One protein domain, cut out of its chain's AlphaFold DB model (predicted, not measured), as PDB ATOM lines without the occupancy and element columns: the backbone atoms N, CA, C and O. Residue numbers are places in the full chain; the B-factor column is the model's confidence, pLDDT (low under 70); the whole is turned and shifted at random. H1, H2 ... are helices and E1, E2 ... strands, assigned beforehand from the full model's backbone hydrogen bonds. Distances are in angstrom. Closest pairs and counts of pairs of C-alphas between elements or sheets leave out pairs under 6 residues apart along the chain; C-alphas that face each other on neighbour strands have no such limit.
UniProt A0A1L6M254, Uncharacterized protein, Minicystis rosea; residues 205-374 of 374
ATOM      1  N   PHE A 205     -41.109   6.118 -20.670       44.91
ATOM      2  CA  PHE A 205     -40.230   7.260 -20.743       44.91
ATOM      3  C   PHE A 205     -39.282   7.046 -19.564       44.91
ATOM      4  O   PHE A 205     -39.736   6.707 -18.465       44.91
ATOM      5  N   GLU A 206     -37.977   7.085 -19.806       50.56
ATOM      6  CA  GLU A 206     -36.948   6.911 -18.778       50.56
ATOM      7  C   GLU A 206     -37.007   8.151 -17.863       50.56
ATOM      8  O   GLU A 206     -36.149   9.028 -17.863       50.56
ATOM      9  N   LEU A 207     -38.110   8.266 -17.115       53.00
ATOM     10  CA  LEU A 207     -38.547   9.419 -16.330       53.00
ATOM     11  C   LEU A 207     -37.513   9.725 -15.257       53.00
ATOM     12  O   LEU A 207     -37.314  10.879 -14.905       53.00
ATOM     13  N   SER A 208     -36.804   8.693 -14.793       58.03
ATOM     14  CA  SER A 208     -35.690   8.844 -13.869       58.03
ATOM     15  C   SER A 208     -34.540   9.645 -14.483       58.03
ATOM     16  O   SER A 208     -33.942  10.464 -13.794       58.03
ATOM     17  N   SER A 209     -34.262   9.454 -15.774       59.84
ATOM     18  CA  SER A 209     -33.197  10.140 -16.505       59.84
ATOM     19  C   SER A 209     -33.563  11.595 -16.763       59.84
ATOM     20  O   SER A 209     -32.756  12.478 -16.491       59.84
ATOM     21  N   PHE A 210     -34.799  11.845 -17.206       68.44
ATOM     22  CA  PHE A 210     -35.314  13.199 -17.405       68.44
ATOM     23  C   PHE A 210     -35.362  13.982 -16.091       68.44
ATOM     24  O   PHE A 210     -34.788  15.058 -16.011       68.44
ATOM     25  N   VAL A 211     -35.963  13.425 -15.032       66.44
ATOM     26  CA  VAL A 211     -36.036  14.090 -13.721       66.44
ATOM     27  C   VAL A 211     -34.640  14.361 -13.173       66.44
ATOM     28  O   VAL A 211     -34.376  15.468 -12.724       66.44
ATOM     29  N   LYS A 212     -33.712  13.397 -13.247       67.19
ATOM     30  CA  LYS A 212     -32.328  13.617 -12.800       67.19
ATOM     31  C   LYS A 212     -31.614  14.684 -13.621       67.19
ATOM     32  O   LYS A 212     -30.933  15.512 -13.030       67.19
ATOM     33  N   ALA A 213     -31.751  14.661 -14.946       70.69
ATOM     34  CA  ALA A 213     -31.171  15.680 -15.813       70.69
ATOM     35  C   ALA A 213     -31.739  17.061 -15.470       70.69
ATOM     36  O   ALA A 213     -30.977  18.005 -15.297       70.69
ATOM     37  N   ARG A 214     -33.057  17.140 -15.261       74.06
ATOM     38  CA  ARG A 214     -33.767  18.377 -14.948       74.06
ATOM     39  C   ARG A 214     -33.371  18.959 -13.601       74.06
ATOM     40  O   ARG A 214     -33.019  20.129 -13.523       74.06
ATOM     41  N   LEU A 215     -33.364  18.123 -12.564       69.94
ATOM     42  CA  LEU A 215     -32.954  18.509 -11.214       69.94
ATOM     43  C   LEU A 215     -31.470  18.898 -11.133       69.94
ATOM     44  O   LEU A 215     -31.071  19.556 -10.174       69.94
ATOM     45  N   ALA A 216     -30.660  18.487 -12.113       70.69
ATOM     46  CA  ALA A 216     -29.250  18.843 -12.222       70.69
ATOM     47  C   ALA A 216     -28.998  20.136 -13.022       70.69
ATOM     48  O   ALA A 216     -27.844  20.550 -13.138       70.69
ATOM     49  N   GLU A 217     -30.025  20.775 -13.590       75.19
ATOM     50  CA  GLU A 217     -29.826  22.012 -14.343       75.19
ATOM     51  C   GLU A 217     -29.474  23.197 -13.425       75.19
ATOM     52  O   GLU A 217     -30.069  23.359 -12.361       75.19
ATOM     53  N   PRO A 218     -28.584  24.118 -13.846       71.88
ATOM     54  CA  PRO A 218     -28.287  25.338 -13.081       71.88
ATOM     55  C   PRO A 218     -29.526  26.217 -12.844       71.88
ATOM     56  O   PRO A 218     -29.632  26.939 -11.852       71.88
ATOM     57  N   ALA A 219     -30.503  26.138 -13.753       71.25
ATOM     58  CA  ALA A 219     -31.804  26.778 -13.613       71.25
ATOM     59  C   ALA A 219     -32.591  26.289 -12.386       71.25
ATOM     60  O   ALA A 219     -33.510  26.960 -11.923       71.25
ATOM     61  N   ASP A 220     -32.220  25.165 -11.813       75.81
ATOM     62  CA  ASP A 220     -32.894  24.594 -10.666       75.81
ATOM     63  C   ASP A 220     -32.242  25.045  -9.341       75.81
ATOM     64  O   ASP A 220     -32.880  25.008  -8.289       75.81
ATOM     65  N   GLU A 221     -31.013  25.575  -9.375       77.56
ATOM     66  CA  GLU A 221     -30.298  26.087  -8.192       77.56
ATOM     67  C   GLU A 221     -30.883  27.394  -7.637       77.56
ATOM     68  O   GLU A 221     -30.733  27.677  -6.452       77.56
ATOM     69  N   LEU A 222     -31.565  28.201  -8.464       85.69
ATOM     70  CA  LEU A 222     -32.199  29.445  -7.985       85.69
ATOM     71  C   LEU A 222     -33.637  29.232  -7.488       85.69
ATOM     72  O   LEU A 222     -34.300  30.205  -7.120       85.69
ATOM     73  N   LEU A 223     -34.146  27.997  -7.515       89.12
ATOM     74  CA  LEU A 223     -35.442  27.689  -6.922       89.12
ATOM     75  C   LEU A 223     -35.308  27.591  -5.394       89.12
ATOM     76  O   LEU A 223     -34.293  27.090  -4.909       89.12
ATOM     77  N   PRO A 224     -36.318  28.042  -4.623       92.50
ATOM     78  CA  PRO A 224     -36.319  27.870  -3.174       92.50
ATOM     79  C   PRO A 224     -36.179  26.402  -2.754       92.50
ATOM     80  O   PRO A 224     -36.472  25.483  -3.524       92.50
ATOM     81  N   GLU A 225     -35.757  26.191  -1.505       93.44
ATOM     82  CA  GLU A 225     -35.623  24.851  -0.939       93.44
ATOM     83  C   GLU A 225     -36.962  24.104  -0.905       93.44
ATOM     84  O   GLU A 225     -38.030  24.685  -0.698       93.44
ATOM     85  N   VAL A 226     -36.880  22.787  -1.103       95.06
ATOM     86  CA  VAL A 226     -38.042  21.902  -1.092       95.06
ATOM     87  C   VAL A 226     -38.491  21.643   0.341       95.06
ATOM     88  O   VAL A 226     -37.684  21.215   1.167       95.06
ATOM     89  N   VAL A 227     -39.784  21.815   0.610       96.56
ATOM     90  CA  VAL A 227     -40.387  21.587   1.929       96.56
ATOM     91  C   VAL A 227     -41.225  20.308   1.961       96.56
ATOM     92  O   VAL A 227     -41.858  19.938   0.971       96.56
ATOM     93  N   ASP A 228     -41.266  19.658   3.123       96.56
ATOM     94  CA  ASP A 228     -42.166  18.535   3.388       96.56
ATOM     95  C   ASP A 228     -43.471  19.054   4.000       96.56
ATOM     96  O   ASP A 228     -43.456  19.748   5.021       96.56
ATOM     97  N   CYS A 229     -44.605  18.715   3.386       96.25
ATOM     98  CA  CYS A 229     -45.924  19.153   3.841       96.25
ATOM     99  C   CYS A 229     -46.781  17.974   4.314       96.25
ATOM    100  O   CYS A 229     -46.709  16.898   3.716       96.25
ATOM    101  N   PRO A 230     -47.631  18.165   5.343       97.19
ATOM    102  CA  PRO A 230     -48.570  17.132   5.780       97.19
ATOM    103  C   PRO A 230     -49.577  16.739   4.694       97.19
ATOM    104  O   PRO A 230     -49.894  15.562   4.545       97.19
ATOM    105  N   ASP A 231     -50.076  17.718   3.933       97.25
ATOM    106  CA  ASP A 231     -50.907  17.447   2.763       97.25
ATOM    107  C   ASP A 231     -50.017  17.033   1.584       97.25
ATOM    108  O   ASP A 231     -49.054  17.740   1.275       97.25
ATOM    109  N   PRO A 232     -50.311  15.937   0.867       96.62
ATOM    110  CA  PRO A 232     -49.470  15.503  -0.240       96.62
ATOM    111  C   PRO A 232     -49.501  16.445  -1.454       96.62
ATOM    112  O   PRO A 232     -48.516  16.467  -2.180       96.62
ATOM    113  N   ILE A 233     -50.553  17.255  -1.663       97.69
ATOM    114  CA  ILE A 233     -50.684  18.132  -2.848       97.69
ATOM    115  C   ILE A 233     -50.897  19.625  -2.544       97.69
ATOM    116  O   ILE A 233     -50.382  20.462  -3.285       97.69
ATOM    117  N   ALA A 234     -51.569  19.994  -1.448       98.19
ATOM    118  CA  ALA A 234     -51.782  21.407  -1.109       98.19
ATOM    119  C   ALA A 234     -50.448  22.115  -0.810       98.19
ATOM    120  O   ALA A 234     -49.642  21.638  -0.010       98.19
ATOM    121  N   GLY A 235     -50.148  23.205  -1.504       98.12
ATOM    122  CA  GLY A 235     -48.800  23.758  -1.519       98.12
ATOM    123  C   GLY A 235     -48.587  24.806  -2.602       98.12
ATOM    124  O   GLY A 235     -49.386  24.923  -3.530       98.12
ATOM    125  N   THR A 236     -47.465  25.517  -2.516       98.56
ATOM    126  CA  THR A 236     -46.929  26.250  -3.667       98.56
ATOM    127  C   THR A 236     -45.865  25.404  -4.350       98.56
ATOM    128  O   THR A 236     -44.892  24.980  -3.721       98.56
ATOM    129  N   TRP A 237     -46.046  25.184  -5.646       98.31
ATOM    130  CA  TRP A 237     -45.193  24.376  -6.504       98.31
ATOM    131  C   TRP A 237     -44.548  25.264  -7.557       98.31
ATOM    132  O   TRP A 237     -45.256  26.020  -8.212       98.31
ATOM    133  N   VAL A 238     -43.234  25.185  -7.747       97.81
ATOM    134  CA  VAL A 238     -42.521  26.036  -8.707       97.81
ATOM    135  C   VAL A 238     -41.695  25.198  -9.667       97.81
ATOM    136  O   VAL A 238     -40.936  24.335  -9.231       97.81
ATOM    137  N   SER A 239     -41.812  25.491 -10.959       95.81
ATOM    138  CA  SER A 239     -40.901  25.015 -12.001       95.81
ATOM    139  C   SER A 239     -40.274  26.205 -12.725       95.81
ATOM    140  O   SER A 239     -40.789  27.331 -12.683       95.81
ATOM    141  N   ARG A 240     -39.131  25.975 -13.373       94.94
ATOM    142  CA  ARG A 240     -38.490  26.970 -14.231       94.94
ATOM    143  C   ARG A 240     -37.770  26.307 -15.388       94.94
ATOM    144  O   ARG A 240     -37.017  25.369 -15.169       94.94
ATOM    145  N   GLU A 241     -37.940  26.843 -16.588       92.12
ATOM    146  CA  GLU A 241     -37.476  26.252 -17.838       92.12
ATOM    147  C   GLU A 241     -36.983  27.290 -18.820       92.12
ATOM    148  O   GLU A 241     -37.458  28.420 -18.810       92.12
ATOM    149  N   HIS A 242     -36.018  26.895 -19.641       91.44
ATOM    150  CA  HIS A 242     -35.563  27.650 -20.794       91.44
ATOM    151  C   HIS A 242     -35.875  26.836 -22.039       91.44
ATOM    152  O   HIS A 242     -35.526  25.659 -22.075       91.44
ATOM    153  N   TYR A 243     -36.446  27.480 -23.050       89.06
ATOM    154  CA  TYR A 243     -36.711  26.893 -24.358       89.06
ATOM    155  C   TYR A 243     -35.685  27.437 -25.355       89.06
ATOM    156  O   TYR A 243     -35.817  28.571 -25.836       89.06
ATOM    157  N   PRO A 244     -34.621  26.676 -25.671       87.31
ATOM    158  CA  PRO A 244     -33.560  27.139 -26.559       87.31
ATOM    159  C   PRO A 244     -34.050  27.554 -27.944       87.31
ATOM    160  O   PRO A 244     -33.480  28.468 -28.534       87.31
ATOM    161  N   GLU A 245     -35.104  26.914 -28.443       83.44
ATOM    162  CA  GLU A 245     -35.712  27.160 -29.751       83.44
ATOM    163  C   GLU A 245     -36.377  28.539 -29.833       83.44
ATOM    164  O   GLU A 245     -36.571  29.082 -30.924       83.44
ATOM    165  N   HIS A 246     -36.745  29.103 -28.684       85.44
ATOM    166  CA  HIS A 246     -37.458  30.373 -28.569       85.44
ATOM    167  C   HIS A 246     -36.647  31.449 -27.853       85.44
ATOM    168  O   HIS A 246     -37.057  32.609 -27.845       85.44
ATOM    169  N   HIS A 247     -35.482  31.082 -27.310       90.50
ATOM    170  CA  HIS A 247     -34.637  31.962 -26.509       90.50
ATOM    171  C   HIS A 247     -35.433  32.650 -25.399       90.50
ATOM    172  O   HIS A 247     -35.294  33.855 -25.163       90.50
ATOM    173  N   ASP A 248     -36.303  31.892 -24.743       93.00
ATOM    174  CA  ASP A 248     -37.119  32.381 -23.655       93.00
ATOM    175  C   ASP A 248     -37.121  31.425 -22.469       93.00
ATOM    176  O   ASP A 248     -36.737  30.257 -22.524       93.00
ATOM    177  N   TRP A 249     -37.482  32.002 -21.339       94.81
ATOM    178  CA  TRP A 249     -37.579  31.352 -20.058       94.81
ATOM    179  C   TRP A 249     -39.011  31.417 -19.575       94.81
ATOM    180  O   TRP A 249     -39.673  32.440 -19.743       94.81
ATOM    181  N   TYR A 250     -39.440  30.368 -18.885       95.31
ATOM    182  CA  TYR A 250     -40.707  30.289 -18.179       95.31
ATOM    183  C   TYR A 250     -40.452  29.937 -16.721       95.31
ATOM    184  O   TYR A 250     -39.611  29.104 -16.393       95.31
ATOM    185  N   ARG A 251     -41.207  30.559 -15.823       96.31
ATOM    186  CA  ARG A 251     -41.343  30.144 -14.429       96.31
ATOM    187  C   ARG A 251     -42.820  29.965 -14.141       96.31
ATOM    188  O   ARG A 251     -43.560  30.949 -14.148       96.31
ATOM    189  N   PHE A 252     -43.207  28.741 -13.817       97.62
ATOM    190  CA  PHE A 252     -44.559  28.438 -13.378       97.62
ATOM    191  C   PHE A 252     -44.613  28.336 -11.862       97.62
ATOM    192  O   PHE A 252     -43.715  27.789 -11.222       97.62
ATOM    193  N   GLU A 253     -45.687  28.859 -11.289       98.44
ATOM    194  CA  GLU A 253     -46.026  28.713  -9.884       98.44
ATOM    195  C   GLU A 253     -47.471  28.233  -9.764       98.44
ATOM    196  O   GLU A 253     -48.401  28.936 -10.159       98.44
ATOM    197  N   LEU A 254     -47.653  27.025  -9.231       98.62
ATOM    198  CA  LEU A 254     -48.959  26.451  -8.930       98.62
ATOM    199  C   LEU A 254     -49.222  26.662  -7.444       98.62
ATOM    200  O   LEU A 254     -48.550  26.076  -6.597       98.62
ATOM    201  N   ILE A 255     -50.196  27.502  -7.123       98.62
ATOM    202  CA  ILE A 255     -50.661  27.727  -5.756       98.62
ATOM    203  C   ILE A 255     -51.901  26.862  -5.591       98.62
ATOM    204  O   ILE A 255     -52.949  27.202  -6.137       98.62
ATOM    205  N   VAL A 256     -51.766  25.732  -4.900       98.50
ATOM    206  CA  VAL A 256     -52.773  24.669  -4.849       98.50
ATOM    207  C   VAL A 256     -53.342  24.545  -3.440       98.50
ATOM    208  O   VAL A 256     -52.601  24.345  -2.480       98.50
ATOM    209  N   THR A 257     -54.666  24.586  -3.326       98.44
ATOM    210  CA  THR A 257     -55.413  24.285  -2.100       98.44
ATOM    211  C   THR A 257     -56.448  23.193  -2.368       98.44
ATOM    212  O   THR A 257     -56.884  22.991  -3.504       98.44
ATOM    213  N   ARG A 258     -56.852  22.461  -1.323       97.88
ATOM    214  CA  ARG A 258     -58.002  21.551  -1.415       97.88
ATOM    215  C   ARG A 258     -59.305  22.325  -1.295       97.88
ATOM    216  O   ARG A 258     -59.401  23.264  -0.503       97.88
ATOM    217  N   ASP A 259     -60.322  21.883  -2.021       95.38
ATOM    218  CA  ASP A 259     -61.694  22.286  -1.740       95.38
ATOM    219  C   ASP A 259     -62.152  21.624  -0.429       95.38
ATOM    220  O   ASP A 259     -62.155  20.399  -0.291       95.38
ATOM    221  N   ALA A 260     -62.551  22.434   0.554       94.25
ATOM    222  CA  ALA A 260     -63.004  21.946   1.855       94.25
ATOM    223  C   ALA A 260     -64.267  21.070   1.764       94.25
ATOM    224  O   ALA A 260     -64.476  20.210   2.618       94.25
ATOM    225  N   ALA A 261     -65.113  21.288   0.753       95.88
ATOM    226  CA  ALA A 261     -66.316  20.490   0.534       95.88
ATOM    227  C   ALA A 261     -66.024  19.176  -0.206       95.88
ATOM    228  O   ALA A 261     -66.745  18.195  -0.019       95.88
ATOM    229  N   HIS A 262     -64.965  19.145  -1.017       95.38
ATOM    230  CA  HIS A 262     -64.608  18.012  -1.868       95.38
ATOM    231  C   HIS A 262     -63.090  17.791  -1.810       95.38
ATOM    232  O   HIS A 262     -62.372  18.324  -2.653       95.38
ATOM    233  N   PRO A 263     -62.576  17.005  -0.846       91.88
ATOM    234  CA  PRO A 263     -61.136  16.880  -0.610       91.88
ATOM    235  C   PRO A 263     -60.314  16.439  -1.826       91.88
ATOM    236  O   PRO A 263     -59.150  16.816  -1.925       91.88
ATOM    237  N   ASP A 264     -60.899  15.688  -2.761       92.94
ATOM    238  CA  ASP A 264     -60.234  15.234  -3.995       92.94
ATOM    239  C   ASP A 264     -60.213  16.308  -5.096       92.94
ATOM    240  O   ASP A 264     -59.569  16.151  -6.132       92.94
ATOM    241  N   THR A 265     -60.916  17.418  -4.882       97.44
ATOM    242  CA  THR A 265     -60.937  18.575  -5.776       97.44
ATOM    243  C   THR A 265     -59.918  19.609  -5.318       97.44
ATOM    244  O   THR A 265     -59.778  19.915  -4.131       97.44
ATOM    245  N   LEU A 266     -59.209  20.169  -6.289       98.25
ATOM    246  CA  LEU A 266     -58.219  21.216  -6.097       98.25
ATOM    247  C   LEU A 266     -58.773  22.551  -6.584       98.25
ATOM    248  O   LEU A 266     -59.472  22.624  -7.597       98.25
ATOM    249  N   GLN A 267     -58.397  23.617  -5.893       98.44
ATOM    250  CA  GLN A 267     -58.608  24.997  -6.312       98.44
ATOM    251  C   GLN A 267     -57.281  25.742  -6.222       98.44
ATOM    252  O   GLN A 267     -56.365  25.321  -5.512       98.44
ATOM    253  N   GLY A 268     -57.156  26.852  -6.943       98.00
ATOM    254  CA  GLY A 268     -55.975  27.680  -6.791       98.00
ATOM    255  C   GLY A 268     -55.686  28.618  -7.943       98.00
ATOM    256  O   GLY A 268     -56.583  29.209  -8.551       98.00
ATOM    257  N   THR A 269     -54.399  28.824  -8.193       98.62
ATOM    258  CA  THR A 269     -53.906  29.759  -9.205       98.62
ATOM    259  C   THR A 269     -52.655  29.208  -9.871       98.62
ATOM    260  O   THR A 269     -51.778  28.676  -9.195       98.62
ATOM    261  N   ILE A 270     -52.561  29.386 -11.185       98.56
ATOM    262  CA  ILE A 270     -51.330  29.203 -11.955       98.56
ATOM    263  C   ILE A 270     -50.784  30.593 -12.269       98.56
ATOM    264  O   ILE A 270     -51.494  31.439 -12.816       98.56
ATOM    265  N   VAL A 271     -49.530  30.846 -11.916       98.31
ATOM    266  CA  VAL A 271     -48.808  32.052 -12.321       98.31
ATOM    267  C   VAL A 271     -47.700  31.634 -13.271       98.31
ATOM    268  O   VAL A 271     -46.790  30.911 -12.878       98.31
ATOM    269  N   SER A 272     -47.781  32.103 -14.508       97.06
ATOM    270  CA  SER A 272     -46.754  31.915 -15.525       97.06
ATOM    271  C   SER A 272     -46.022  33.228 -15.721       97.06
ATOM    272  O   SER A 272     -46.640  34.260 -15.983       97.06
ATOM    273  N   ARG A 273     -44.704  33.218 -15.553       96.38
ATOM    274  CA  ARG A 273     -43.857  34.354 -15.900       96.38
ATOM    275  C   ARG A 273     -42.904  33.947 -17.000       96.38
ATOM    276  O   ARG A 273     -42.159  32.991 -16.809       96.38
ATOM    277  N   SER A 274     -42.856  34.746 -18.055       94.88
ATOM    278  CA  SER A 274     -42.022  34.478 -19.216       94.88
ATOM    279  C   SER A 274     -41.142  35.669 -19.537       94.88
ATOM    280  O   SER A 274     -41.591  36.813 -19.444       94.88
ATOM    281  N   TRP A 275     -39.891  35.415 -19.906       94.94
ATOM    282  CA  TRP A 275     -38.964  36.455 -20.345       94.94
ATOM    283  C   TRP A 275     -37.997  35.929 -21.398       94.94
ATOM    284  O   TRP A 275     -37.582  34.777 -21.338       94.94
ATOM    285  N   SER A 276     -37.596  36.773 -22.340       93.31
ATOM    286  CA  SER A 276     -36.554  36.420 -23.310       93.31
ATOM    287  C   SER A 276     -35.177  36.366 -22.640       93.31
ATOM    288  O   SER A 276     -34.842  37.243 -21.836       93.31
ATOM    289  N   GLY A 277     -34.345  35.402 -23.018       91.81
ATOM    290  CA  GLY A 277     -32.959  35.285 -22.582       91.81
ATOM    291  C   GLY A 277     -32.330  33.980 -23.062       91.81
ATOM    292  O   GLY A 277     -33.029  33.010 -23.318       91.81
ATOM    293  N   SER A 278     -31.001  33.937 -23.161       90.75
ATOM    294  CA  SER A 278     -30.281  32.690 -23.444       90.75
ATOM    295  C   SER A 278     -30.245  31.769 -22.219       90.75
ATOM    296  O   SER A 278     -30.550  32.189 -21.100       90.75
ATOM    297  N   SER A 279     -29.759  30.535 -22.394       88.88
ATOM    298  CA  SER A 279     -29.588  29.561 -21.305       88.88
ATOM    299  C   SER A 279     -28.630  30.021 -20.195       88.88
ATOM    300  O   SER A 279     -28.672  29.495 -19.085       88.88
ATOM    301  N   SER A 280     -27.780  31.020 -20.458       88.12
ATOM    302  CA  SER A 280     -26.925  31.650 -19.443       88.12
ATOM    303  C   SER A 280     -27.615  32.785 -18.677       88.12
ATOM    304  O   SER A 280     -27.136  33.193 -17.620       88.12
ATOM    305  N   THR A 281     -28.732  33.307 -19.183       89.62
ATOM    306  CA  THR A 281     -29.463  34.446 -18.613       89.62
ATOM    307  C   THR A 281     -30.574  33.954 -17.686       89.62
ATOM    308  O   THR A 281     -31.763  34.096 -17.955       89.62
ATOM    309  N   LEU A 282     -30.172  33.355 -16.560       88.38
ATOM    310  CA  LEU A 282     -31.077  32.676 -15.617       88.38
ATOM    311  C   LEU A 282     -32.114  33.597 -14.949       88.38
ATOM    312  O   LEU A 282     -33.070  33.121 -14.331       88.38
ATOM    313  N   LEU A 283     -31.883  34.910 -14.988       90.44
ATOM    314  CA  LEU A 283     -32.763  35.926 -14.432       90.44
ATOM    315  C   LEU A 283     -33.146  36.926 -15.528       90.44
ATOM    316  O   LEU A 283     -32.298  37.259 -16.355       90.44
ATOM    317  N   PRO A 284     -34.380  37.453 -15.496       88.38
ATOM    318  CA  PRO A 284     -34.801  38.522 -16.388       88.38
ATOM    319  C   PRO A 284     -33.843  39.714 -16.298       88.38
ATOM    320  O   PRO A 284     -33.582  40.225 -15.204       88.38
ATOM    321  N   THR A 285     -33.319  40.150 -17.442       86.50
ATOM    322  CA  THR A 285     -32.481  41.350 -17.560       86.50
ATOM    323  C   THR A 285     -33.344  42.615 -17.603       86.50
ATOM    324  O   THR A 285     -34.572  42.557 -17.700       86.50
ATOM    325  N   SER A 286     -32.726  43.795 -17.479       87.06
ATOM    326  CA  SER A 286     -33.440  45.069 -17.645       87.06
ATOM    327  C   SER A 286     -34.021  45.198 -19.053       87.06
ATOM    328  O   SER A 286     -33.446  44.682 -20.002       87.06
ATOM    329  N   CYS A 287     -35.107  45.956 -19.223       87.12
ATOM    330  CA  CYS A 287     -35.747  46.200 -20.527       87.12
ATOM    331  C   CYS A 287     -34.960  47.154 -21.460       87.12
ATOM    332  O   CYS A 287     -35.557  47.937 -22.197       87.12
ATOM    333  N   THR A 288     -33.633  47.202 -21.365       81.50
ATOM    334  CA  THR A 288     -32.780  48.160 -22.089       81.50
ATOM    335  C   THR A 288     -32.338  47.597 -23.440       81.50
ATOM    336  O   THR A 288     -31.975  46.433 -23.518       81.50
ATOM    337  N   SER A 289     -32.340  48.422 -24.491       64.94
ATOM    338  CA  SER A 289     -32.339  47.995 -25.904       64.94
ATOM    339  C   SER A 289     -31.155  47.159 -26.393       64.94
ATOM    340  O   SER A 289     -31.299  46.498 -27.416       64.94
ATOM    341  N   ASP A 290     -30.008  47.195 -25.716       73.00
ATOM    342  CA  ASP A 290     -28.766  46.691 -26.318       73.00
ATOM    343  C   ASP A 290     -28.417  45.258 -25.864       73.00
ATOM    344  O   ASP A 290     -27.819  44.507 -26.627       73.00
ATOM    345  N   GLU A 291     -28.834  44.851 -24.656       72.25
ATOM    346  CA  GLU A 291     -28.603  43.505 -24.077       72.25
ATOM    347  C   GLU A 291     -29.770  43.031 -23.175       72.25
ATOM    348  O   GLU A 291     -29.668  42.053 -22.428       72.25
ATOM    349  N   GLY A 292     -30.876  43.776 -23.175       78.69
ATOM    350  CA  GLY A 292     -32.015  43.555 -22.295       78.69
ATOM    351  C   GLY A 292     -33.015  42.529 -22.805       78.69
ATOM    352  O   GLY A 292     -32.949  42.076 -23.945       78.69
ATOM    353  N   ALA A 293     -33.975  42.182 -21.952       84.75
ATOM    354  CA  ALA A 293     -35.058  41.292 -22.334       84.75
ATOM    355  C   ALA A 293     -35.984  42.000 -23.340       84.75
ATOM    356  O   ALA A 293     -36.535  43.066 -23.051       84.75
ATOM    357  N   GLU A 294     -36.182  41.389 -24.509       89.50
ATOM    358  CA  GLU A 294     -37.173  41.802 -25.505       89.50
ATOM    359  C   GLU A 294     -38.593  41.754 -24.928       89.50
ATOM    360  O   GLU A 294     -39.430  42.606 -25.237       89.50
ATOM    361  N   PHE A 295     -38.856  40.787 -24.043       92.44
ATOM    362  CA  PHE A 295     -40.100  40.696 -23.293       92.44
ATOM    363  C   PHE A 295     -39.891  40.154 -21.877       92.44
ATOM    364  O   PHE A 295     -38.990  39.358 -21.626       92.44
ATOM    365  N   ASP A 296     -40.755  40.586 -20.957       94.88
ATOM    366  CA  ASP A 296     -40.906  40.030 -19.606       94.88
ATOM    367  C   ASP A 296     -42.339  40.316 -19.151       94.88
ATOM    368  O   ASP A 296     -42.720  41.478 -18.952       94.88
ATOM    369  N   TRP A 297     -43.154  39.273 -19.048       95.00
ATOM    370  CA  TRP A 297     -44.559  39.381 -18.676       95.00
ATOM    371  C   TRP A 297     -44.986  38.246 -17.749       95.00
ATOM    372  O   TRP A 297     -44.385  37.175 -17.707       95.00
ATOM    373  N   THR A 298     -46.045  38.504 -16.987       96.44
ATOM    374  CA  THR A 298     -46.634  37.566 -16.034       96.44
ATOM    375  C   THR A 298     -48.117  37.407 -16.328       96.44
ATOM    376  O   THR A 298     -48.870  38.382 -16.289       96.44
ATOM    377  N   VAL A 299     -48.550  36.175 -16.563       96.50
ATOM    378  CA  VAL A 299     -49.952  35.776 -16.668       96.50
ATOM    379  C   VAL A 299     -50.367  35.070 -15.385       96.50
ATOM    380  O   VAL A 299     -49.652  34.229 -14.847       96.50
ATOM    381  N   ARG A 300     -51.556  35.412 -14.898       97.81
ATOM    382  CA  ARG A 300     -52.209  34.757 -13.769       97.81
ATOM    383  C   ARG A 300     -53.476  34.077 -14.256       97.81
ATOM    384  O   ARG A 300     -54.264  34.695 -14.970       97.81
ATOM    385  N   MET A 301     -53.686  32.839 -13.836       97.81
ATOM    386  CA  MET A 301     -54.881  32.067 -14.145       97.81
ATOM    387  C   MET A 301     -55.511  31.537 -12.868       97.81
ATOM    388  O   MET A 301     -54.820  30.913 -12.066       97.81
ATOM    389  N   SER A 302     -56.816  31.741 -12.679       98.25
ATOM    390  CA  SER A 302     -57.554  30.903 -11.725       98.25
ATOM    391  C   SER A 302     -57.471  29.452 -12.183       98.25
ATOM    392  O   SER A 302     -57.425  29.206 -13.386       98.25
ATOM    393  N   ALA A 303     -57.430  28.502 -11.254       98.25
ATOM    394  CA  ALA A 303     -57.261  27.100 -11.600       98.25
ATOM    395  C   ALA A 303     -58.106  26.173 -10.729       98.25
ATOM    396  O   ALA A 303     -58.388  26.465  -9.562       98.25
ATOM    397  N   THR A 304     -58.504  25.052 -11.319       98.00
ATOM    398  CA  THR A 304     -59.203  23.957 -10.638       98.00
ATOM    399  C   THR A 304     -58.612  22.634 -11.072       98.00
ATOM    400  O   THR A 304     -58.051  22.532 -12.158       98.00
ATOM    401  N   GLY A 305     -58.743  21.608 -10.246       97.06
ATOM    402  CA  GLY A 305     -58.125  20.333 -10.551       97.06
ATOM    403  C   GLY A 305     -58.680  19.170  -9.763       97.06
ATOM    404  O   GLY A 305     -59.601  19.322  -8.962       97.06
ATOM    405  N   LEU A 306     -58.080  18.010  -9.989       96.50
ATOM    406  CA  LEU A 306     -58.345  16.787  -9.243       96.50
ATOM    407  C   LEU A 306     -57.034  16.207  -8.729       96.50
ATOM    408  O   LEU A 306     -56.005  16.264  -9.410       96.50
ATOM    409  N   TYR A 307     -57.108  15.616  -7.544       97.12
ATOM    410  CA  TYR A 307     -56.049  14.821  -6.952       97.12
ATOM    411  C   TYR A 307     -56.566  13.420  -6.641       97.12
ATOM    412  O   TYR A 307     -57.532  13.281  -5.897       97.12
ATOM    413  N   ASP A 308     -55.889  12.402  -7.163       95.25
ATOM    414  CA  ASP A 308     -56.228  10.999  -6.919       95.25
ATOM    415  C   ASP A 308     -54.955  10.151  -6.833       95.25
ATOM    416  O   ASP A 308     -54.198  10.051  -7.797       95.25
ATOM    417  N   ASP A 309     -54.688   9.576  -5.660       93.50
ATOM    418  CA  ASP A 309     -53.555   8.671  -5.405       93.50
ATOM    419  C   ASP A 309     -52.206   9.165  -5.977       93.50
ATOM    420  O   ASP A 309     -51.518   8.512  -6.770       93.50
ATOM    421  N   GLY A 310     -51.841  10.400  -5.628       93.44
ATOM    422  CA  GLY A 310     -50.602  11.018  -6.096       93.44
ATOM    423  C   GLY A 310     -50.642  11.516  -7.540       93.44
ATOM    424  O   GLY A 310     -49.675  12.148  -7.957       93.44
ATOM    425  N   ARG A 311     -51.714  11.285  -8.301       95.12
ATOM    426  CA  ARG A 311     -51.933  11.895  -9.618       95.12
ATOM    427  C   ARG A 311     -52.610  13.248  -9.472       95.12
ATOM    428  O   ARG A 311     -53.443  13.447  -8.591       95.12
ATOM    429  N   VAL A 312     -52.241  14.168 -10.351       96.56
ATOM    430  CA  VAL A 312     -52.711  15.552 -10.349       96.56
ATOM    431  C   VAL A 312     -53.186  15.904 -11.751       96.56
ATOM    432  O   VAL A 312     -52.488  15.621 -12.721       96.56
ATOM    433  N   SER A 313     -54.339  16.559 -11.843       95.06
ATOM    434  CA  SER A 313     -54.715  17.396 -12.987       95.06
ATOM    435  C   SER A 313     -55.018  18.792 -12.458       95.06
ATOM    436  O   SER A 313     -55.701  18.911 -11.441       95.06
ATOM    437  N   PHE A 314     -54.472  19.833 -13.079       98.12
ATOM    438  CA  PHE A 314     -54.638  21.215 -12.640       98.12
ATOM    439  C   PHE A 314     -54.755  22.134 -13.857       98.12
ATOM    440  O   PHE A 314     -53.782  22.383 -14.567       98.12
ATOM    441  N   ASP A 315     -55.978  22.594 -14.093       96.06
ATOM    442  CA  ASP A 315     -56.403  23.285 -15.301       96.06
ATOM    443  C   ASP A 315     -56.529  24.788 -15.043       96.06
ATOM    444  O   ASP A 315     -57.246  25.213 -14.129       96.06
ATOM    445  N   GLY A 316     -55.863  25.602 -15.864       96.50
ATOM    446  CA  GLY A 316     -56.097  27.038 -15.934       96.50
ATOM    447  C   GLY A 316     -57.495  27.340 -16.484       96.50
ATOM    448  O   GLY A 316     -57.913  26.790 -17.493       96.50
ATOM    449  N   MET A 317     -58.228  28.236 -15.820       93.25
ATOM    450  CA  MET A 317     -59.640  28.524 -16.096       93.25
ATOM    451  C   MET A 317     -59.843  29.924 -16.668       93.25
ATOM    452  O   MET A 317     -60.296  30.096 -17.793       93.25
ATOM    453  N   THR A 318     -59.556  30.971 -15.893       93.50
ATOM    454  CA  THR A 318     -59.670  32.365 -16.351       93.50
ATOM    455  C   THR A 318     -58.311  33.015 -16.272       93.50
ATOM    456  O   THR A 318     -57.725  33.059 -15.196       93.50
ATOM    457  N   ARG A 319     -57.830  33.542 -17.400       93.56
ATOM    458  CA  ARG A 319     -56.528  34.204 -17.501       93.56
ATOM    459  C   ARG A 319     -56.648  35.717 -17.386       93.56
ATOM    460  O   ARG A 319     -57.589  36.322 -17.897       93.56
ATOM    461  N   SER A 320     -55.645  36.321 -16.775       94.19
ATOM    462  CA  SER A 320     -55.456  37.764 -16.690       94.19
ATOM    463  C   SER A 320     -53.972  38.096 -16.795       94.19
ATOM    464  O   SER A 320     -53.134  37.384 -16.242       94.19
ATOM    465  N   LEU A 321     -53.655  39.191 -17.479       93.75
ATOM    466  CA  LEU A 321     -52.314  39.760 -17.476       93.75
ATOM    467  C   LEU A 321     -52.050  40.414 -16.116       93.75
ATOM    468  O   LEU A 321     -52.709  41.395 -15.781       93.75
ATOM    469  N   ASP A 322     -51.110  39.867 -15.348       94.75
ATOM    470  CA  ASP A 322     -50.746  40.376 -14.019       94.75
ATOM    471  C   ASP A 322     -49.733  41.524 -14.143       94.75
ATOM    472  O   ASP A 322     -49.879  42.576 -13.523       94.75
ATOM    473  N   ALA A 323     -48.715  41.354 -14.997       93.81
ATOM    474  CA  ALA A 323     -47.700  42.375 -15.240       93.81
ATOM    475  C   ALA A 323     -47.089  42.281 -16.646       93.81
ATOM    476  O   ALA A 323     -46.849  41.193 -17.161       93.81
ATOM    477  N   THR A 324     -46.739  43.429 -17.226       93.44
ATOM    478  CA  THR A 324     -45.825  43.530 -18.373       93.44
ATOM    479  C   THR A 324     -44.709  44.482 -17.988       93.44
ATOM    480  O   THR A 324     -44.968  45.645 -17.682       93.44
ATOM    481  N   ARG A 325     -43.476  43.982 -17.961       92.75
ATOM    482  CA  ARG A 325     -42.284  44.781 -17.667       92.75
ATOM    483  C   ARG A 325     -41.626  45.247 -18.957       92.75
ATOM    484  O   ARG A 325     -41.354  46.437 -19.087       92.75
ATOM    485  N   CYS A 326     -41.442  44.331 -19.908       91.56
ATOM    486  CA  CYS A 326     -40.869  44.605 -21.226       91.56
ATOM    487  C   CYS A 326     -41.726  43.977 -22.336       91.56
ATOM    488  O   CYS A 326     -42.444  43.002 -22.099       91.56
ATOM    489  N   GLY A 327     -41.585  44.496 -23.557       87.56
ATOM    490  CA  GLY A 327     -42.239  43.961 -24.750       87.56
ATOM    491  C   GLY A 327     -43.704  44.386 -24.911       87.56
ATOM    492  O   GLY A 327     -44.295  45.023 -24.034       87.56
ATOM    493  N   PRO A 328     -44.310  44.090 -26.071       82.19
ATOM    494  CA  PRO A 328     -45.674  44.502 -26.350       82.19
ATOM    495  C   PRO A 328     -46.702  43.619 -25.625       82.19
ATOM    496  O   PRO A 328     -46.687  42.394 -25.726       82.19
ATOM    497  N   SER A 329     -47.675  44.252 -24.963       73.94
ATOM    498  CA  SER A 329     -48.706  43.566 -24.168       73.94
ATOM    499  C   SER A 329     -49.662  42.681 -24.982       73.94
ATOM    500  O   SER A 329     -50.283  41.781 -24.419       73.94
ATOM    501  N   TYR A 330     -49.769  42.878 -26.304       73.88
ATOM    502  CA  TYR A 330     -50.638  42.049 -27.153       73.88
ATOM    503  C   TYR A 330     -50.174  40.591 -27.244       73.88
ATOM    504  O   TYR A 330     -50.966  39.727 -27.612       73.88
ATOM    505  N   GLN A 331     -48.915  40.277 -26.916       72.12
ATOM    506  CA  GLN A 331     -48.480  38.877 -26.874       72.12
ATOM    507  C   GLN A 331     -49.302  38.079 -25.855       72.12
ATOM    508  O   GLN A 331     -49.647  36.926 -26.098       72.12
ATOM    509  N   VAL A 332     -49.752  38.735 -24.784       71.06
ATOM    510  CA  VAL A 332     -50.562  38.098 -23.751       71.06
ATOM    511  C   VAL A 332     -51.952  37.749 -24.260       71.06
ATOM    512  O   VAL A 332     -52.483  36.717 -23.872       71.06
ATOM    513  N   SER A 333     -52.551  38.511 -25.182       76.88
ATOM    514  CA  SER A 333     -53.860  38.123 -25.731       76.88
ATOM    515  C   SER A 333     -53.807  36.795 -26.495       76.88
ATOM    516  O   SER A 333     -54.854  36.186 -26.691       76.88
ATOM    517  N   ARG A 334     -52.609  36.312 -26.854       84.19
ATOM    518  CA  ARG A 334     -52.371  35.012 -27.502       84.19
ATOM    519  C   ARG A 334     -51.948  33.893 -26.541       84.19
ATOM    520  O   ARG A 334     -51.784  32.774 -26.993       84.19
ATOM    521  N   TYR A 335     -51.779  34.179 -25.248       88.94
ATOM    522  CA  TYR A 335     -51.385  33.180 -24.248       88.94
ATOM    523  C   TYR A 335     -52.484  32.130 -24.024       88.94
ATOM    524  O   TYR A 335     -53.589  32.493 -23.609       88.94
ATOM    525  N   ASN A 336     -52.206  30.853 -24.250       91.00
ATOM    526  CA  ASN A 336     -53.188  29.798 -23.997       91.00
ATOM    527  C   ASN A 336     -53.201  29.381 -22.528       91.00
ATOM    528  O   ASN A 336     -52.295  29.705 -21.773       91.00
ATOM    529  N   GLN A 337     -54.285  28.759 -22.081       94.00
ATOM    530  CA  GLN A 337     -54.394  28.343 -20.685       94.00
ATOM    531  C   GLN A 337     -53.518  27.117 -20.460       94.00
ATOM    532  O   GLN A 337     -53.554  26.194 -21.262       94.00
ATOM    533  N   ASP A 338     -52.742  27.117 -19.380       96.81
ATOM    534  CA  ASP A 338     -51.910  25.964 -19.049       96.81
ATOM    535  C   ASP A 338     -52.747  24.856 -18.406       96.81
ATOM    536  O   ASP A 338     -53.622  25.115 -17.570       96.81
ATOM    537  N   HIS A 339     -52.421  23.617 -18.756       95.69
ATOM    538  CA  HIS A 339     -53.079  22.417 -18.255       95.69
ATOM    539  C   HIS A 339     -52.018  21.424 -17.798       95.69
ATOM    540  O   HIS A 339     -51.402  20.743 -18.616       95.69
ATOM    541  N   PHE A 340     -51.802  21.321 -16.487       97.31
ATOM    542  CA  PHE A 340     -50.786  20.433 -15.933       97.31
ATOM    543  C   PHE A 340     -51.397  19.103 -15.504       97.31
ATOM    544  O   PHE A 340     -52.247  19.062 -14.615       97.31
ATOM    545  N   THR A 341     -50.922  18.001 -16.085       92.56
ATOM    546  CA  THR A 341     -51.271  16.640 -15.643       92.56
ATOM    547  C   THR A 341     -50.015  15.880 -15.255       92.56
ATOM    548  O   THR A 341     -49.032  15.884 -15.990       92.56
ATOM    549  N   GLY A 342     -50.013  15.235 -14.092       93.88
ATOM    550  CA  GLY A 342     -48.784  14.681 -13.544       93.88
ATOM    551  C   GLY A 342     -48.948  13.738 -12.366       93.88
ATOM    552  O   GLY A 342     -50.049  13.319 -12.007       93.88
ATOM    553  N   LYS A 343     -47.812  13.403 -11.754       95.19
ATOM    554  CA  LYS A 343     -47.707  12.555 -10.573       95.19
ATOM    555  C   LYS A 343     -46.707  13.124  -9.568       95.19
ATOM    556  O   LYS A 343     -45.626  13.593  -9.923       95.19
ATOM    557  N   LEU A 344     -47.057  13.017  -8.293       95.44
ATOM    558  CA  LEU A 344     -46.159  13.250  -7.178       95.44
ATOM    559  C   LEU A 344     -45.076  12.171  -7.108       95.44
ATOM    560  O   LEU A 344     -45.355  10.971  -7.188       95.44
ATOM    561  N   ILE A 345     -43.841  12.605  -6.894       93.81
ATOM    562  CA  ILE A 345     -42.681  11.732  -6.716       93.81
ATOM    563  C   ILE A 345     -41.932  12.096  -5.432       93.81
ATOM    564  O   ILE A 345     -42.200  13.121  -4.800       93.81
ATOM    565  N   GLU A 346     -41.034  11.202  -5.014       91.56
ATOM    566  CA  GLU A 346     -40.190  11.359  -3.818       91.56
ATOM    567  C   GLU A 346     -40.972  11.780  -2.561       91.56
ATOM    568  O   GLU A 346     -40.600  12.708  -1.853       91.56
ATOM    569  N   GLY A 347     -42.100  11.111  -2.301       90.69
ATOM    570  CA  GLY A 347     -42.922  11.385  -1.119       90.69
ATOM    571  C   GLY A 347     -43.735  12.682  -1.188       90.69
ATOM    572  O   GLY A 347     -44.141  13.185  -0.148       90.69
ATOM    573  N   GLY A 348     -43.987  13.230  -2.383       92.31
ATOM    574  CA  GLY A 348     -44.764  14.469  -2.545       92.31
ATOM    575  C   GLY A 348     -43.927  15.740  -2.416       92.31
ATOM    576  O   GLY A 348     -44.460  16.811  -2.130       92.31
ATOM    577  N   ARG A 349     -42.613  15.613  -2.617       94.00
ATOM    578  CA  ARG A 349     -41.651  16.723  -2.641       94.00
ATOM    579  C   ARG A 349     -41.551  17.376  -4.017       94.00
ATOM    580  O   ARG A 349     -41.309  18.579  -4.123       94.00
ATOM    581  N   PHE A 350     -41.798  16.587  -5.060       95.50
ATOM    582  CA  PHE A 350     -41.828  17.052  -6.439       95.50
ATOM    583  C   PHE A 350     -43.105  16.594  -7.136       95.50
ATOM    584  O   PHE A 350     -43.619  15.504  -6.870       95.50
ATOM    585  N   LEU A 351     -43.587  17.426  -8.048       95.75
ATOM    586  CA  LEU A 351     -44.646  17.088  -8.985       95.75
ATOM    587  C   LEU A 351     -44.017  17.006 -10.371       95.75
ATOM    588  O   LEU A 351     -43.556  18.004 -10.916       95.75
ATOM    589  N   GLN A 352     -43.995  15.806 -10.931       92.38
ATOM    590  CA  GLN A 352     -43.651  15.603 -12.325       92.38
ATOM    591  C   GLN A 352     -44.922  15.730 -13.149       92.38
ATOM    592  O   GLN A 352     -45.840  14.932 -12.970       92.38
ATOM    593  N   ALA A 353     -44.985  16.712 -14.034       93.75
ATOM    594  CA  ALA A 353     -46.175  16.991 -14.816       93.75
ATOM    595  C   ALA A 353     -45.833  17.253 -16.275       93.75
ATOM    596  O   ALA A 353     -44.677  17.400 -16.649       93.75
ATOM    597  N   VAL A 354     -46.873  17.291 -17.084       89.31
ATOM    598  CA  VAL A 354     -46.840  17.669 -18.482       89.31
ATOM    599  C   VAL A 354     -47.804  18.836 -18.645       89.31
ATOM    600  O   VAL A 354     -48.927  18.749 -18.143       89.31
ATOM    601  N   ASN A 355     -47.362  19.917 -19.286       94.00
ATOM    602  CA  ASN A 355     -48.227  21.009 -19.712       94.00
ATOM    603  C   ASN A 355     -48.839  20.677 -21.073       94.00
ATOM    604  O   ASN A 355     -48.180  20.103 -21.941       94.00
ATOM    605  N   ASN A 356     -50.101  21.037 -21.256       87.31
ATOM    606  CA  ASN A 356     -50.770  20.939 -22.538       87.31
ATOM    607  C   ASN A 356     -51.609  22.194 -22.783       87.31
ATOM    608  O   ASN A 356     -52.814  22.195 -22.551       87.31
ATOM    609  N   ASP A 357     -50.963  23.267 -23.236       86.19
ATOM    610  CA  ASP A 357     -51.611  24.564 -23.480       86.19
ATOM    611  C   ASP A 357     -52.385  24.627 -24.814       86.19
ATOM    612  O   ASP A 357     -53.037  25.623 -25.126       86.19
ATOM    613  N   GLY A 358     -52.318  23.568 -25.627       78.44
ATOM    614  CA  GLY A 358     -52.934  23.513 -26.954       78.44
ATOM    615  C   GLY A 358     -52.197  24.302 -28.048       78.44
ATOM    616  O   GLY A 358     -52.689  24.361 -29.181       78.44
ATOM    617  N   ASP A 359     -51.027  24.877 -27.759       84.56
ATOM    618  CA  ASP A 359     -50.200  25.604 -28.724       84.56
ATOM    619  C   ASP A 359     -48.724  25.222 -28.686       84.56
ATOM    620  O   ASP A 359     -48.341  24.279 -29.376       84.56
ATOM    621  N   ARG A 360     -47.889  25.967 -27.955       81.19
ATOM    622  CA  ARG A 360     -46.432  25.768 -27.968       81.19
ATOM    623  C   ARG A 360     -45.980  24.748 -26.937       81.19
ATOM    624  O   ARG A 360     -44.991  24.069 -27.173       81.19
ATOM    625  N   ALA A 361     -46.697  24.639 -25.825       84.19
ATOM    626  CA  ALA A 361     -46.396  23.722 -24.737       84.19
ATOM    627  C   ALA A 361     -47.389  22.554 -24.769       84.19
ATOM    628  O   ALA A 361     -48.186  22.368 -23.849       84.19
ATOM    629  N   VAL A 362     -47.373  21.786 -25.864       80.69
ATOM    630  CA  VAL A 362     -48.185  20.572 -26.021       80.69
ATOM    631  C   VAL A 362     -47.360  19.365 -25.608       80.69
ATOM    632  O   VAL A 362     -46.355  19.050 -26.234       80.69
ATOM    633  N   ASP A 363     -47.835  18.660 -24.585       78.06
ATOM    634  CA  ASP A 363     -47.137  17.528 -23.977       78.06
ATOM    635  C   ASP A 363     -45.737  17.890 -23.425       78.06
ATOM    636  O   ASP A 363     -44.852  17.036 -23.327       78.06
ATOM    637  N   GLU A 364     -45.556  19.143 -22.998       83.25
ATOM    638  CA  GLU A 364     -44.267  19.665 -22.544       83.25
ATOM    639  C   GLU A 364     -43.969  19.242 -21.093       83.25
ATOM    640  O   GLU A 364     -44.754  19.546 -20.186       83.25
ATOM    641  N   PRO A 365     -42.873  18.516 -20.824       89.12
ATOM    642  CA  PRO A 365     -42.610  17.969 -19.502       89.12
ATOM    643  C   PRO A 365     -42.042  19.015 -18.535       89.12
ATOM    644  O   PRO A 365     -41.103  19.735 -18.836       89.12
ATOM    645  N   HIS A 366     -42.526  18.997 -17.295       92.62
ATOM    646  CA  HIS A 366     -42.068  19.862 -16.214       92.62
ATOM    647  C   HIS A 366     -41.825  19.085 -14.919       92.62
ATOM    648  O   HIS A 366     -42.501  18.100 -14.598       92.62
ATOM    649  N   VAL A 367     -40.887  19.587 -14.117       94.00
ATOM    650  CA  VAL A 367     -40.693  19.156 -12.731       94.00
ATOM    651  C   VAL A 367     -40.891  20.356 -11.823       94.00
ATOM    652  O   VAL A 367     -40.184  21.356 -11.914       94.00
ATOM    653  N   PHE A 368     -41.870  20.250 -10.936       96.56
ATOM    654  CA  PHE A 368     -42.169  21.265  -9.945       96.56
ATOM    655  C   PHE A 368     -41.605  20.873  -8.587       96.56
ATOM    656  O   PHE A 368     -41.775  19.743  -8.130       96.56
ATOM    657  N   ARG A 369     -41.007  21.847  -7.907       96.06
ATOM    658  CA  ARG A 369     -40.553  21.764  -6.519       96.06
ATOM    659  C   ARG A 369     -41.603  22.341  -5.592       96.06
ATOM    660  O   ARG A 369     -42.091  23.445  -5.832       96.06
ATOM    661  N   ARG A 370     -41.919  21.640  -4.510       97.88
ATOM    662  CA  ARG A 370     -42.792  22.180  -3.469       97.88
ATOM    663  C   ARG A 370     -42.021  23.113  -2.545       97.88
ATOM    664  O   ARG A 370     -41.129  22.657  -1.840       97.88
ATOM    665  N   ILE A 371     -42.379  24.392  -2.516       97.50
ATOM    666  CA  ILE A 371     -41.633  25.425  -1.777       97.50
ATOM    667  C   ILE A 371     -42.375  25.983  -0.555       97.50
ATOM    668  O   ILE A 371     -41.776  26.665   0.273       97.50
ATOM    669  N   SER A 372     -43.676  25.717  -0.422       98.12
ATOM    670  CA  SER A 372     -44.446  26.068   0.777       98.12
ATOM    671  C   SER A 372     -45.652  25.149   0.961       98.12
ATOM    672  O   SER A 372     -46.169  24.591  -0.009       98.12
ATOM    673  N   CYS A 373     -46.120  25.033   2.203       97.94
ATOM    674  CA  CYS A 373     -47.356  24.335   2.565       97.94
ATOM    675  C   CYS A 373     -48.525  25.322   2.664       97.94
ATOM    676  O   CYS A 373     -48.294  26.510   2.907       97.94
ATOM    677  N   HIS A 374     -49.750  24.829   2.486       94.00
ATOM    678  CA  HIS A 374     -50.998  25.586   2.638       94.00
ATOM    679  C   HIS A 374     -51.967  24.861   3.561       94.00
ATOM    680  O   HIS A 374     -51.897  23.610   3.602       94.00
TER     681      HIS A 374
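This is residues 205 to 374 of the 374 residues of an uncharacterized protein of Minicystis rosea (UniProt A0A1L6M254). Look for a closed barrel of eight strands, in which E1 to E8 follow each other round the ring in chain order and E8 closes back on E1; three short helices, H1, H2 and H3, sit on its outside. A long loop, residues 277 to 295, lies at one end of the barrel, between E3 and E4. The printed part has 170 residues, with three named helices and eight named strands in the order H1 H2 E1 E2 E3 E4 E5 H3 E6 E7 E8; neighbour strands are antiparallel and the class is mostly strand. It is compact, with a radius of gyration of the C-alphas of 15.9 A, and spans 50 by 34 by 27 A.

Begin at H1, residues 207 to 215, outside the barrel over E8, residues 362 to 372, at a height over the sheet of 8.8 A; their closest C-alphas, of Val 211 and Val 367, are 7.0 A apart. Next, H2, residues 218 to 221, is outside the barrel over E1, residues 235 to 243, and the closest C-alphas, of Ala 219 and Arg 240, are 6.7 A apart. E1, E2 (residues 248 to 258), E3 (265 to 276), E4 (296 to 308) and E5 (311 to 326) form a meander, each strand the antiparallel neighbour of the one before and in a hairpin with it. Within hydrogen-bond range you find N 237 and O 254 at 2.8 A, N 253 and O 271 at 2.8 A, N 270 and O 301 at 2.9 A, and N 302 and O 318 at 3.0 A. E4 bends by 61 degrees at residue 302, and E5 by 76 degrees at residue 318. H3, residues 330 to 333, is outside the barrel and only just over E4, with 3 of its 4 C-alphas falling on that strand; the closest, of Val 299 and Val 332, are 7.5 A apart. E6, residues 339 to 345, is antiparallel to E5 at 121 degrees, with N 314 and O 340 2.8 A apart. E6, E7 (residues 350 to 356) and E8 form a second meander, with N 343 and O 352 at 2.8 A and N 353 and O 366 at 2.9 A. E8 pairs with E7 over residues 362 to 369 and with E1 over 369 to 372, where N 238 and O 369 are 2.8 A apart. In H1 every O i to N i+4 pair is within hydrogen-bond range; H2 and H3 are too short for one.

Find C-alpha 207 at (-38.547, 9.419, -16.330), where H1 begins its 11.8 A. E1 starts at C-alpha 235, (-48.800, 23.758, -1.519), and runs 26.0 A; E2, E3, E4 and E5 run 32.4, 34.9, 35.2 and 36.4 A. E6 and E7 measure 18.9 and 18.8 A, and E8 runs 27.6 A to C-alpha 372 at (-44.446, 26.068, 0.777).

The two C-alphas farthest apart, of Ala 261 and Asp 290, are 53.1 A apart. The printed part has no cut and ends at His 374, the chain's last residue. The links H2 to E1 and E3 to E4 are long, with 13 and 19 residues. The mean pLDDT of the printed part is 89.5; residues 205 to 212, 215 and 289 are under 70.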